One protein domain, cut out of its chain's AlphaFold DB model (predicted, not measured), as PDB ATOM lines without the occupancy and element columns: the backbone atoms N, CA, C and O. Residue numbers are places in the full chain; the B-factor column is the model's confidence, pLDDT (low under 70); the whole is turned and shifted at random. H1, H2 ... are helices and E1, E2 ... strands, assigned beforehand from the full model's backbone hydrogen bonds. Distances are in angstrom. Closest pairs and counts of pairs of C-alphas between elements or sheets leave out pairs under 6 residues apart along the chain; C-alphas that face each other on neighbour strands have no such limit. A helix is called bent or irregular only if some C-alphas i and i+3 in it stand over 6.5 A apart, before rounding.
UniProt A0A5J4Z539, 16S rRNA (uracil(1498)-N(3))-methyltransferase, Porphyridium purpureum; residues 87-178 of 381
ATOM      1  N   LEU A  87     -55.552 127.198  -4.304       88.31
ATOM      2  CA  LEU A  87     -55.331 125.755  -4.314       88.31
ATOM      3  C   LEU A  87     -56.647 125.016  -4.553       88.31
ATOM      4  O   LEU A  87     -57.679 125.382  -3.986       88.31
ATOM      5  N   VAL A  88     -56.593 123.983  -5.387       87.44
ATOM      6  CA  VAL A  88     -57.723 123.133  -5.770       87.44
ATOM      7  C   VAL A  88     -57.440 121.671  -5.447       87.44
ATOM      8  O   VAL A  88     -56.306 121.198  -5.546       87.44
ATOM      9  N   GLU A  89     -58.478 120.954  -5.039       85.81
ATOM     10  CA  GLU A  89     -58.461 119.500  -4.931       85.81
ATOM     11  C   GLU A  89     -58.838 118.824  -6.252       85.81
ATOM     12  O   GLU A  89     -59.448 119.425  -7.139       85.81
ATOM     13  N   LEU A  90     -58.505 117.537  -6.358       79.19
ATOM     14  CA  LEU A  90     -58.871 116.715  -7.509       79.19
ATOM     15  C   LEU A  90     -60.370 116.545  -7.700       79.19
ATOM     16  O   LEU A  90     -60.811 116.366  -8.829       79.19
ATOM     17  N   ASP A  91     -61.139 116.631  -6.622       83.25
ATOM     18  CA  ASP A  91     -62.592 116.485  -6.668       83.25
ATOM     19  C   ASP A  91     -63.257 117.598  -7.496       83.25
ATOM     20  O   ASP A  91     -64.394 117.449  -7.936       83.25
ATOM     21  N   PHE A  92     -62.535 118.693  -7.759       83.06
ATOM     22  CA  PHE A  92     -62.974 119.793  -8.617       83.06
ATOM     23  C   PHE A  92     -62.500 119.666 -10.073       83.06
ATOM     24  O   PHE A  92     -62.739 120.578 -10.863       83.06
ATOM     25  N   LEU A  93     -61.793 118.593 -10.443       83.75
ATOM     26  CA  LEU A  93     -61.266 118.405 -11.793       83.75
ATOM     27  C   LEU A  93     -62.367 117.963 -12.768       83.75
ATOM     28  O   LEU A  93     -62.866 116.842 -12.703       83.75
ATOM     29  N   ASP A  94     -62.635 118.801 -13.762       79.31
ATOM     30  CA  ASP A  94     -63.462 118.491 -14.919       79.31
ATOM     31  C   ASP A  94     -62.587 118.205 -16.146       79.31
ATOM     32  O   ASP A  94     -61.730 119.005 -16.532       79.31
ATOM     33  N   VAL A  95     -62.849 117.091 -16.831       72.25
ATOM     34  CA  VAL A  95     -62.235 116.781 -18.130       72.25
ATOM     35  C   VAL A  95     -63.302 116.891 -19.212       72.25
ATOM     36  O   VAL A  95     -64.154 116.012 -19.344       72.25
ATOM     37  N   ARG A  96     -63.265 117.964 -20.008       67.31
ATOM     38  CA  ARG A  96     -64.191 118.145 -21.138       67.31
ATOM     39  C   ARG A  96     -63.545 117.685 -22.441       67.31
ATOM     40  O   ARG A  96     -62.399 118.020 -22.725       67.31
ATOM     41  N   CYS A  97     -64.294 116.927 -23.242       54.44
ATOM     42  CA  CYS A  97     -63.925 116.585 -24.616       54.44
ATOM     43  C   CYS A  97     -64.748 117.465 -25.561       54.44
ATOM     44  O   CYS A  97     -65.974 117.347 -25.578       54.44
ATOM     45  N   ASN A  98     -64.111 118.319 -26.360       52.41
ATOM     46  CA  ASN A  98     -64.835 119.045 -27.401       52.41
ATOM     47  C   ASN A  98     -64.962 118.161 -28.653       52.41
ATOM     48  O   ASN A  98     -63.990 117.960 -29.375       52.41
ATOM     49  N   GLY A  99     -66.169 117.650 -28.923       48.41
ATOM     50  CA  GLY A  99     -66.525 117.089 -30.236       48.41
ATOM     51  C   GLY A  99     -66.071 115.654 -30.531       48.41
ATOM     52  O   GLY A  99     -65.801 115.343 -31.684       48.41
ATOM     53  N   GLY A 100     -65.983 114.770 -29.531       46.34
ATOM     54  CA  GLY A 100     -65.690 113.339 -29.743       46.34
ATOM     55  C   GLY A 100     -64.234 113.013 -30.100       46.34
ATOM     56  O   GLY A 100     -63.864 111.841 -30.134       46.34
ATOM     57  N   ASP A 101     -63.399 114.033 -30.296       45.25
ATOM     58  CA  ASP A 101     -61.990 113.878 -30.621       45.25
ATOM     59  C   ASP A 101     -61.148 113.798 -29.338       45.25
ATOM     60  O   ASP A 101     -61.173 114.688 -28.483       45.25
ATOM     61  N   VAL A 102     -60.390 112.715 -29.164       49.03
ATOM     62  CA  VAL A 102     -59.571 112.484 -27.954       49.03
ATOM     63  C   VAL A 102     -58.452 113.534 -27.828       49.03
ATOM     64  O   VAL A 102     -57.960 113.789 -26.728       49.03
ATOM     65  N   ALA A 103     -58.096 114.185 -28.940       45.31
ATOM     66  CA  ALA A 103     -57.061 115.210 -29.030       45.31
ATOM     67  C   ALA A 103     -57.460 116.587 -28.455       45.31
ATOM     68  O   ALA A 103     -56.581 117.417 -28.246       45.31
ATOM     69  N   SER A 104     -58.746 116.844 -28.173       54.09
ATOM     70  CA  SER A 104     -59.258 118.139 -27.678       54.09
ATOM     71  C   SER A 104     -59.679 118.107 -26.198       54.09
ATOM     72  O   SER A 104     -60.545 118.871 -25.765       54.09
ATOM     73  N   ARG A 105     -59.100 117.194 -25.407       62.88
ATOM     74  CA  ARG A 105     -59.372 117.086 -23.967       62.88
ATOM     75  C   ARG A 105     -58.786 118.275 -23.218       62.88
ATOM     76  O   ARG A 105     -57.577 118.345 -23.019       62.88
ATOM     77  N   GLN A 106     -59.650 119.171 -22.756       69.19
ATOM     78  CA  GLN A 106     -59.257 120.263 -21.877       69.19
ATOM     79  C   GLN A 106     -59.600 119.887 -20.436       69.19
ATOM     80  O   GLN A 106     -60.764 119.670 -20.094       69.19
ATOM     81  N   SER A 107     -58.565 119.784 -19.605       77.69
ATOM     82  CA  SER A 107     -58.712 119.592 -18.163       77.69
ATOM     83  C   SER A 107     -58.800 120.965 -17.496       77.69
ATOM     84  O   SER A 107     -57.972 121.836 -17.764       77.69
ATOM     85  N   MET A 108     -59.807 121.177 -16.658       86.12
ATOM     86  CA  MET A 108     -60.024 122.422 -15.914       86.12
ATOM     87  C   MET A 108     -60.530 122.103 -14.511       86.12
ATOM     88  O   MET A 108     -61.083 121.033 -14.290       86.12
ATOM     89  N   PHE A 109     -60.359 123.020 -13.567       89.38
ATOM     90  CA  PHE A 109     -60.904 122.864 -12.219       89.38
ATOM     91  C   PHE A 109     -62.105 123.777 -12.040       89.38
ATOM     92  O   PHE A 109     -61.952 124.986 -12.186       89.38
ATOM     93  N   THR A 110     -63.274 123.236 -11.713       91.75
ATOM     94  CA  THR A 110     -64.491 124.033 -11.540       91.75
ATOM     95  C   THR A 110     -64.870 124.127 -10.074       91.75
ATOM     96  O   THR A 110     -65.247 123.147  -9.439       91.75
ATOM     97  N   LEU A 111     -64.808 125.341  -9.544       91.75
ATOM     98  CA  LEU A 111     -65.196 125.677  -8.187       91.75
ATOM     99  C   LEU A 111     -66.640 126.203  -8.172       91.75
ATOM    100  O   LEU A 111     -66.980 127.079  -8.981       91.75
ATOM    101  N   PRO A 112     -67.500 125.715  -7.259       93.06
ATOM    102  CA  PRO A 112     -68.863 126.211  -7.105       93.06
ATOM    103  C   PRO A 112     -68.928 127.726  -6.892       93.06
ATOM    104  O   PRO A 112     -67.962 128.361  -6.465       93.06
ATOM    105  N   ARG A 113     -70.101 128.310  -7.166       92.38
ATOM    106  CA  ARG A 113     -70.354 129.744  -6.953       92.38
ATOM    107  C   ARG A 113     -70.098 130.163  -5.503       92.38
ATOM    108  O   ARG A 113     -69.525 131.228  -5.293       92.38
ATOM    109  N   ASP A 114     -70.526 129.326  -4.563       89.00
ATOM    110  CA  ASP A 114     -70.504 129.602  -3.122       89.00
ATOM    111  C   ASP A 114     -69.203 129.104  -2.457       89.00
ATOM    112  O   ASP A 114     -69.072 129.106  -1.236       89.00
ATOM    113  N   ASP A 115     -68.225 128.651  -3.253       88.75
ATOM    114  CA  ASP A 115     -66.893 128.319  -2.753       88.75
ATOM    115  C   ASP A 115     -66.153 129.605  -2.364       88.75
ATOM    116  O   ASP A 115     -66.069 130.550  -3.158       88.75
ATOM    117  N   PHE A 116     -65.565 129.638  -1.166       84.00
ATOM    118  CA  PHE A 116     -64.865 130.820  -0.653       84.00
ATOM    119  C   PHE A 116     -63.747 131.302  -1.595       84.00
ATOM    120  O   PHE A 116     -63.449 132.497  -1.644       84.00
ATOM    121  N   ARG A 117     -63.127 130.394  -2.365       86.81
ATOM    122  CA  ARG A 117     -62.107 130.716  -3.373       86.81
ATOM    123  C   ARG A 117     -62.729 131.458  -4.552       86.81
ATOM    124  O   ARG A 117     -62.196 132.488  -4.957       86.81
ATOM    125  N   SER A 118     -63.869 130.989  -5.060       90.19
ATOM    126  CA  SER A 118     -64.627 131.672  -6.117       90.19
ATOM    127  C   SER A 118     -65.093 133.054  -5.655       90.19
ATOM    128  O   SER A 118     -64.924 134.044  -6.369       90.19
ATOM    129  N   GLU A 119     -65.619 133.162  -4.434       88.38
ATOM    130  CA  GLU A 119     -66.011 134.452  -3.862       88.38
ATOM    131  C   GLU A 119     -64.818 135.399  -3.712       88.38
ATOM    132  O   GLU A 119     -64.915 136.566  -4.092       88.38
ATOM    133  N   HIS A 120     -63.674 134.904  -3.232       85.25
ATOM    134  CA  HIS A 120     -62.451 135.692  -3.102       85.25
ATOM    135  C   HIS A 120     -61.964 136.216  -4.458       85.25
ATOM    136  O   HIS A 120     -61.673 137.407  -4.593       85.25
ATOM    137  N   VAL A 121     -61.926 135.360  -5.485       87.56
ATOM    138  CA  VAL A 121     -61.511 135.763  -6.836       87.56
ATOM    139  C   VAL A 121     -62.463 136.812  -7.418       87.56
ATOM    140  O   VAL A 121     -62.003 137.809  -7.973       87.56
ATOM    141  N   ARG A 122     -63.780 136.654  -7.228       89.25
ATOM    142  CA  ARG A 122     -64.784 137.599  -7.741       89.25
ATOM    143  C   ARG A 122     -64.817 138.926  -6.986       89.25
ATOM    144  O   ARG A 122     -64.863 139.980  -7.610       89.25
ATOM    145  N   GLN A 123     -64.878 138.883  -5.659       88.00
ATOM    146  CA  GLN A 123     -65.197 140.048  -4.828       88.00
ATOM    147  C   GLN A 123     -63.952 140.782  -4.328       88.00
ATOM    148  O   GLN A 123     -63.989 141.999  -4.158       88.00
ATOM    149  N   VAL A 124     -62.859 140.052  -4.072       84.56
ATOM    150  CA  VAL A 124     -61.634 140.617  -3.488       84.56
ATOM    151  C   VAL A 124     -60.586 140.885  -4.560       84.56
ATOM    152  O   VAL A 124     -60.052 141.992  -4.614       84.56
ATOM    153  N   LEU A 125     -60.294 139.896  -5.412       84.44
ATOM    154  CA  LEU A 125     -59.335 140.070  -6.508       84.44
ATOM    155  C   LEU A 125     -59.960 140.791  -7.710       84.44
ATOM    156  O   LEU A 125     -59.262 141.530  -8.398       84.44
ATOM    157  N   GLY A 126     -61.267 140.617  -7.926       87.12
ATOM    158  CA  GLY A 126     -62.004 141.263  -9.010       87.12
ATOM    159  C   GLY A 126     -61.652 140.723 -10.394       87.12
ATOM    160  O   GLY A 126     -61.715 141.492 -11.352       87.12
ATOM    161  N   LEU A 127     -61.253 139.445 -10.493       88.56
ATOM    162  CA  LEU A 127     -60.759 138.877 -11.748       88.56
ATOM    163  C   LEU A 127     -61.894 138.489 -12.703       88.56
ATOM    164  O   LEU A 127     -62.860 137.830 -12.307       88.56
ATOM    165  N   GLY A 128     -61.762 138.894 -13.963       88.94
ATOM    166  CA  GLY A 128     -62.695 138.608 -15.053       88.94
ATOM    167  C   GLY A 128     -62.296 137.412 -15.921       88.94
ATOM    168  O   GLY A 128     -61.262 136.779 -15.711       88.94
ATOM    169  N   ASP A 129     -63.122 137.123 -16.928       90.44
ATOM    170  CA  ASP A 129     -62.829 136.081 -17.914       90.44
ATOM    171  C   ASP A 129     -61.522 136.359 -18.650       90.44
ATOM    172  O   ASP A 129     -61.274 137.458 -19.148       90.44
ATOM    173  N   GLY A 130     -60.693 135.328 -18.744       86.56
ATOM    174  CA  GLY A 130     -59.429 135.372 -19.453       86.56
ATOM    175  C   GLY A 130     -58.254 135.933 -18.648       86.56
ATOM    176  O   GLY A 130     -57.117 135.803 -19.110       86.56
ATOM    177  N   GLU A 131     -58.498 136.508 -17.466       88.06
ATOM    178  CA  GLU A 131     -57.449 137.002 -16.572       88.06
ATOM    179  C   GLU A 131     -56.726 135.844 -15.866       88.06
ATOM    180  O   GLU A 131     -57.247 134.732 -15.739       88.06
ATOM    181  N   LEU A 132     -55.484 136.097 -15.445       86.38
ATOM    182  CA  LEU A 132     -54.582 135.076 -14.916       86.38
ATOM    183  C   LEU A 132     -54.441 135.167 -13.397       86.38
ATOM    184  O   LEU A 132     -54.326 136.255 -12.831       86.38
ATOM    185  N   LEU A 133     -54.343 134.010 -12.746       87.06
ATOM    186  CA  LEU A 133     -53.964 133.890 -11.340       87.06
ATOM    187  C   LEU A 133     -53.024 132.706 -11.124       87.06
ATOM    188  O   LEU A 133     -52.975 131.782 -11.936       87.06
ATOM    189  N   ARG A 134     -52.295 132.705 -10.004       85.81
ATOM    190  CA  ARG A 134     -51.546 131.515  -9.587       85.81
ATOM    191  C   ARG A 134     -52.480 130.524  -8.922       85.81
ATOM    192  O   ARG A 134     -53.209 130.874  -7.995       85.81
ATOM    193  N   ALA A 135     -52.405 129.279  -9.344       87.31
ATOM    194  CA  ALA A 135     -53.149 128.178  -8.777       87.31
ATOM    195  C   ALA A 135     -52.228 126.997  -8.453       87.31
ATOM    196  O   ALA A 135     -51.009 127.038  -8.646       87.31
ATOM    197  N   GLY A 136     -52.801 125.943  -7.895       86.25
ATOM    198  CA  GLY A 136     -52.084 124.701  -7.674       86.25
ATOM    199  C   GLY A 136     -52.990 123.594  -7.186       86.25
ATOM    200  O   GLY A 136     -54.068 123.854  -6.662       86.25
ATOM    201  N   CYS A 137     -52.529 122.361  -7.321       86.62
ATOM    202  CA  CYS A 137     -53.179 121.219  -6.704       86.62
ATOM    203  C   CYS A 137     -52.698 121.079  -5.261       86.62
ATOM    204  O   CYS A 137     -51.495 121.168  -5.009       86.62
ATOM    205  N   VAL A 138     -53.615 120.831  -4.326       87.75
ATOM    206  CA  VAL A 138     -53.253 120.429  -2.958       87.75
ATOM    207  C   VAL A 138     -52.354 119.192  -3.016       87.75
ATOM    208  O   VAL A 138     -52.673 118.238  -3.722       87.75
ATOM    209  N   ASP A 139     -51.219 119.238  -2.311       83.31
ATOM    210  CA  ASP A 139     -50.172 118.203  -2.333       83.31
ATOM    211  C   ASP A 139     -49.628 117.876  -3.743       83.31
ATOM    212  O   ASP A 139     -49.011 116.832  -3.946       83.31
ATOM    213  N   GLY A 140     -49.829 118.770  -4.716       81.75
ATOM    214  CA  GLY A 140     -49.443 118.593  -6.115       81.75
ATOM    215  C   GLY A 140     -48.677 119.789  -6.680       81.75
ATOM    216  O   GLY A 140     -48.010 120.534  -5.960       81.75
ATOM    217  N   SER A 141     -48.726 119.957  -7.998       79.81
ATOM    218  CA  SER A 141     -48.020 121.029  -8.704       79.81
ATOM    219  C   SER A 141     -48.676 122.393  -8.533       79.81
ATOM    220  O   SER A 141     -49.899 122.515  -8.459       79.81
ATOM    221  N   LEU A 142     -47.849 123.437  -8.562       82.00
ATOM    222  CA  LEU A 142     -48.304 124.815  -8.744       82.00
ATOM    223  C   LEU A 142     -48.326 125.141 -10.243       82.00
ATOM    224  O   LEU A 142     -47.511 124.624 -11.005       82.00
ATOM    225  N   PHE A 143     -49.234 126.006 -10.674       80.56
ATOM    226  CA  PHE A 143     -49.370 126.408 -12.075       80.56
ATOM    227  C   PHE A 143     -50.038 127.779 -12.184       80.56
ATOM    228  O   PHE A 143     -50.702 128.231 -11.255       80.56
ATOM    229  N   ASP A 144     -49.889 128.444 -13.325       84.69
ATOM    230  CA  ASP A 144     -50.724 129.604 -13.639       84.69
ATOM    231  C   ASP A 144     -52.044 129.115 -14.231       84.69
ATOM    232  O   ASP A 144     -52.079 128.105 -14.930       84.69
ATOM    233  N   ALA A 145     -53.142 129.802 -13.940       87.31
ATOM    234  CA  ALA A 145     -54.459 129.444 -14.434       87.31
ATOM    235  C   ALA A 145     -55.179 130.657 -15.014       87.31
ATOM    236  O   ALA A 145     -55.107 131.759 -14.467       87.31
ATOM    237  N   GLN A 146     -55.901 130.423 -16.105       89.25
ATOM    238  CA  GLN A 146     -56.835 131.384 -16.668       89.25
ATOM    239  C   GLN A 146     -58.214 131.202 -16.030       89.25
ATOM    240  O   GLN A 146     -58.705 130.077 -15.915       89.25
ATOM    241  N   VAL A 147     -58.826 132.308 -15.612       91.12
ATOM    242  CA  VAL A 147     -60.168 132.324 -15.026       91.12
ATOM    243  C   VAL A 147     -61.221 132.304 -16.131       91.12
ATOM    244  O   VAL A 147     -61.132 133.054 -17.102       91.12
ATOM    245  N   GLN A 148     -62.239 131.464 -15.961       93.62
ATOM    246  CA  GLN A 148     -63.452 131.451 -16.768       93.62
ATOM    247  C   GLN A 148     -64.678 131.368 -15.851       93.62
ATOM    248  O   GLN A 148     -64.832 130.429 -15.075       93.62
ATOM    249  N   TRP A 149     -65.581 132.331 -15.948       94.06
ATOM    250  CA  TRP A 149     -66.844 132.365 -15.234       94.06
ATOM    251  C   TRP A 149     -67.932 131.673 -16.048       94.06
ATOM    252  O   TRP A 149     -68.194 131.989 -17.205       94.06
ATOM    253  N   ASN A 150     -68.604 130.716 -15.418       93.12
ATOM    254  CA  ASN A 150     -69.709 129.997 -16.032       93.12
ATOM    255  C   ASN A 150     -71.030 130.750 -15.828       93.12
ATOM    256  O   ASN A 150     -71.211 131.470 -14.845       93.12
ATOM    257  N   ALA A 151     -72.008 130.507 -16.705       91.75
ATOM    258  CA  ALA A 151     -73.331 131.139 -16.629       91.75
ATOM    259  C   ALA A 151     -74.077 130.860 -15.306       91.75
ATOM    260  O   ALA A 151     -74.858 131.686 -14.846       91.75
ATOM    261  N   ASN A 152     -73.811 129.718 -14.662       91.00
ATOM    262  CA  ASN A 152     -74.357 129.368 -13.343       91.00
ATOM    263  C   ASN A 152     -73.639 130.074 -12.168       91.00
ATOM    264  O   ASN A 152     -73.967 129.839 -11.007       91.00
ATOM    265  N   GLY A 153     -72.639 130.912 -12.453       89.50
ATOM    266  CA  GLY A 153     -71.849 131.634 -11.465       89.50
ATOM    267  C   GLY A 153     -70.689 130.848 -10.849       89.50
ATOM    268  O   GLY A 153     -70.013 131.421  -9.994       89.50
ATOM    269  N   SER A 154     -70.441 129.597 -11.253       93.12
ATOM    270  CA  SER A 154     -69.223 128.851 -10.887       93.12
ATOM    271  C   SER A 154     -67.990 129.395 -11.615       93.12
ATOM    272  O   SER A 154     -68.115 130.087 -12.628       93.12
ATOM    273  N   MET A 155     -66.806 129.093 -11.087       94.06
ATOM    274  CA  MET A 155     -65.523 129.512 -11.649       94.06
ATOM    275  C   MET A 155     -64.754 128.297 -12.149       94.06
ATOM    276  O   MET A 155     -64.469 127.395 -11.369       94.06
ATOM    277  N   SER A 156     -64.363 128.293 -13.414       92.62
ATOM    278  CA  SER A 156     -63.426 127.327 -13.969       92.62
ATOM    279  C   SER A 156     -62.027 127.938 -14.041       92.62
ATOM    280  O   SER A 156     -61.833 129.057 -14.515       92.62
ATOM    281  N   LEU A 157     -61.041 127.198 -13.550       90.25
ATOM    282  CA  LEU A 157     -59.622 127.491 -13.667       90.25
ATOM    283  C   LEU A 157     -59.047 126.592 -14.750       90.25
ATOM    284  O   LEU A 157     -59.085 125.370 -14.619       90.25
ATOM    285  N   ILE A 158     -58.511 127.195 -15.805       88.25
ATOM    286  CA  ILE A 158     -57.861 126.490 -16.909       88.25
ATOM    287  C   ILE A 158     -56.347 126.555 -16.677       88.25
ATOM    288  O   ILE A 158     -55.764 127.631 -16.845       88.25
ATOM    289  N   PRO A 159     -55.690 125.447 -16.290       86.00
ATOM    290  CA  PRO A 159     -54.253 125.436 -16.056       86.00
ATOM    291  C   PRO A 159     -53.451 125.727 -17.326       86.00
ATOM    292  O   PRO A 159     -53.711 125.180 -18.400       86.00
ATOM    293  N   ILE A 160     -52.419 126.548 -17.170       81.94
ATOM    294  CA  ILE A 160     -51.383 126.827 -18.157       81.94
ATOM    295  C   ILE A 160     -50.143 126.049 -17.721       81.94
ATOM    296  O   ILE A 160     -49.330 126.513 -16.921       81.94
ATOM    297  N   VAL A 161     -50.016 124.826 -18.233       75.19
ATOM    298  CA  VAL A 161     -48.866 123.960 -17.952       75.19
ATOM    299  C   VAL A 161     -47.757 124.268 -18.946       75.19
ATOM    300  O   VAL A 161     -47.986 124.270 -20.155       75.19
ATOM    301  N   LEU A 162     -46.552 124.538 -18.449       74.19
ATOM    302  CA  LEU A 162     -45.388 124.842 -19.278       74.19
ATOM    303  C   LEU A 162     -44.507 123.598 -19.463       74.19
ATOM    304  O   LEU A 162     -44.348 122.790 -18.551       74.19
ATOM    305  N   ASP A 163     -43.921 123.444 -20.649       69.00
ATOM    306  CA  ASP A 163     -42.938 122.409 -20.949       69.00
ATOM    307  C   ASP A 163     -41.562 122.730 -20.338       69.00
ATOM    308  O   ASP A 163     -41.331 123.780 -19.740       69.00
ATOM    309  N   ALA A 164     -40.611 121.813 -20.520       65.69
ATOM    310  CA  ALA A 164     -39.221 121.978 -20.091       65.69
ATOM    311  C   ALA A 164     -38.549 123.275 -20.580       65.69
ATOM    312  O   ALA A 164     -37.585 123.726 -19.964       65.69
ATOM    313  N   ALA A 165     -39.030 123.832 -21.691       67.19
ATOM    314  CA  ALA A 165     -38.528 125.039 -22.327       67.19
ATOM    315  C   ALA A 165     -39.383 126.281 -21.996       67.19
ATOM    316  O   ALA A 165     -39.165 127.336 -22.589       67.19
ATOM    317  N   GLY A 166     -40.343 126.178 -21.069       66.62
ATOM    318  CA  GLY A 166     -41.214 127.280 -20.657       66.62
ATOM    319  C   GLY A 166     -42.352 127.590 -21.635       66.62
ATOM    320  O   GLY A 166     -42.938 128.667 -21.561       66.62
ATOM    321  N   ARG A 167     -42.673 126.685 -22.567       70.12
ATOM    322  CA  ARG A 167     -43.739 126.877 -23.565       70.12
ATOM    323  C   ARG A 167     -45.033 126.192 -23.118       70.12
ATOM    324  O   ARG A 167     -44.954 125.079 -22.605       70.12
ATOM    325  N   PRO A 168     -46.220 126.775 -23.357       69.69
ATOM    326  CA  PRO A 168     -47.488 126.127 -23.028       69.69
ATOM    327  C   PRO A 168     -47.637 124.750 -23.691       69.69
ATOM    328  O   PRO A 168     -47.541 124.618 -24.915       69.69
ATOM    329  N   GLN A 169     -47.893 123.723 -22.887       70.19
ATOM    330  CA  GLN A 169     -48.222 122.384 -23.354       70.19
ATOM    331  C   GLN A 169     -49.676 122.341 -23.822       70.19
ATOM    332  O   GLN A 169     -50.583 122.740 -23.099       70.19
ATOM    333  N   LYS A 170     -49.911 121.825 -25.033       63.09
ATOM    334  CA  LYS A 170     -51.269 121.699 -25.591       63.09
ATOM    335  C   LYS A 170     -52.024 120.467 -25.081       63.09
ATOM    336  O   LYS A 170     -53.237 120.529 -24.950       63.09
ATOM    337  N   ASN A 171     -51.307 119.385 -24.758       64.00
ATOM    338  CA  ASN A 171     -51.885 118.075 -24.431       64.00
ATOM    339  C   ASN A 171     -51.347 117.545 -23.087       64.00
ATOM    340  O   ASN A 171     -50.847 116.422 -23.021       64.00
ATOM    341  N   TRP A 172     -51.369 118.370 -22.036       68.44
ATOM    342  CA  TRP A 172     -50.946 117.938 -20.700       68.44
ATOM    343  C   TRP A 172     -51.992 117.008 -20.070       68.44
ATOM    344  O   TRP A 172     -53.195 117.129 -20.322       68.44
ATOM    345  N   ASN A 173     -51.537 116.051 -19.261       68.75
ATOM    346  CA  ASN A 173     -52.410 115.138 -18.537       68.75
ATOM    347  C   ASN A 173     -52.650 115.688 -17.127       68.75
ATOM    348  O   ASN A 173     -51.715 116.126 -16.468       68.75
ATOM    349  N   HIS A 174     -53.877 115.619 -16.604       66.19
ATOM    350  CA  HIS A 174     -54.162 116.015 -15.218       66.19
ATOM    351  C   HIS A 174     -53.284 115.294 -14.187       66.19
ATOM    352  O   HIS A 174     -52.984 115.856 -13.137       66.19
ATOM    353  N   ARG A 175     -52.812 114.082 -14.507       68.00
ATOM    354  CA  ARG A 175     -51.840 113.341 -13.692       68.00
ATOM    355  C   ARG A 175     -50.501 114.066 -13.531       68.00
ATOM    356  O   ARG A 175     -49.861 113.900 -12.498       68.00
ATOM    357  N   ASP A 176     -50.111 114.903 -14.489       68.12
ATOM    358  CA  ASP A 176     -48.878 115.692 -14.417       68.12
ATOM    359  C   ASP A 176     -48.958 116.740 -13.293       68.12
ATOM    360  O   ASP A 176     -47.951 117.059 -12.668       68.12
ATOM    361  N   LEU A 177     -50.170 117.208 -12.956       69.81
ATOM    362  CA  LEU A 177     -50.402 118.132 -11.843       69.81
ATOM    363  C   LEU A 177     -50.418 117.448 -10.467       69.81
ATOM    364  O   LEU A 177     -50.366 118.136  -9.448       69.81
ATOM    365  N   LEU A 178     -50.487 116.115 -10.418       66.12
ATOM    366  CA  LEU A 178     -50.495 115.335  -9.170       66.12
ATOM    367  C   LEU A 178     -49.110 115.086  -8.609       66.12
ATOM    368  O   LEU A 178     -48.959 114.792  -7.429       66.12
TER     369      LEU A 178
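Overview. This is residues 87 to 178 of the 381 residues of the protein "16S rRNA (uracil(1498)-N(3))-methyltransferase" of Porphyridium purpureum (UniProt A0A5J4Z539). One strongly twisted antiparallel sheet of five strands makes the body, with H1 across one of its faces near one end and the turn of the hairpin E1 and E2 at the far end. The short H2 only grazes the sheet after a long link, and residues 87 to 88 pair beside E3, at one edge, before the backbone crosses to E1 at the other. You have 92 printed residues, running E1, E2, H1, E3, E4, E5, H2, with the sheet in the order E1, E2, E5, E4, E3; the class is mixed, helices and strands. The whole is compact, with a radius of gyration of the C-alphas of 13.1 A, and rounded, spanning 34 by 29 by 23 A.

Along the chain. Begin in the sheet with E4, residues 142 to 149, which runs 21.0 A from C-alpha 142 at (-48.304, 124.815, -8.744). Beside it find E5, residues 155 to 160, 15.8 A, and E3, residues 132 to 137, 16.2 A. E2, residues 105 to 111, covers 18.9 A, and E1, residues 93 to 97, covers 13.2 A from C-alpha 93 at (-61.266, 118.405, -11.793). H1, residues 116 to 125, covers 12.3 A; it is neither bent nor irregular, but only just: C-alphas 122 and 125 are 6.1 A apart. H2, residues 174 to 177, covers 5.5 A and ends at C-alpha 177 at (-50.402, 118.132, -11.843).

Arrangement. E3, E4 and E5 form a meander, each strand the antiparallel neighbour of the one before. Between E4 and E3 look for N 135 and O 143, 2.8 A; between E5 and E4, for N 156 and O 148, 2.7 A. E2 is staggered: its residues 109 to 111 pair with E5, as at N 111 and O 155, 2.8 A, and its residues 105 to 109 with E1, as at N 94 and O 108, 2.8 A. The edge strands E1 and E3 are apart. H1 makes two layers with the sheet, a helix on one face, at a height over the sheet of 10.2 A; it lies over E5 and E4 and runs across the strands, at 81 degrees to E4 on the local plane. The closest C-alphas of H1 and E5 are those of Ser 118 and Met 155, 6.0 A. H2 comes closest to E2 at the C-alphas of His 174 and Ser 107, 6.5 A. In H1, 5 of 6 O i to N i+4 pairs are within hydrogen-bond range; H2 is too short for such a pair.

Size, cuts and confidence. The two C-alphas farthest apart are those of Asp 101 and Val 124, 38.1 A. The printed part has no cut. The link from E5 to H2 is long, residues 161 to 173. The mean pLDDT of the printed part is 79.5; look for values under 70 at residues 96 to 106, 163 to 166, 168 and 170 to 178.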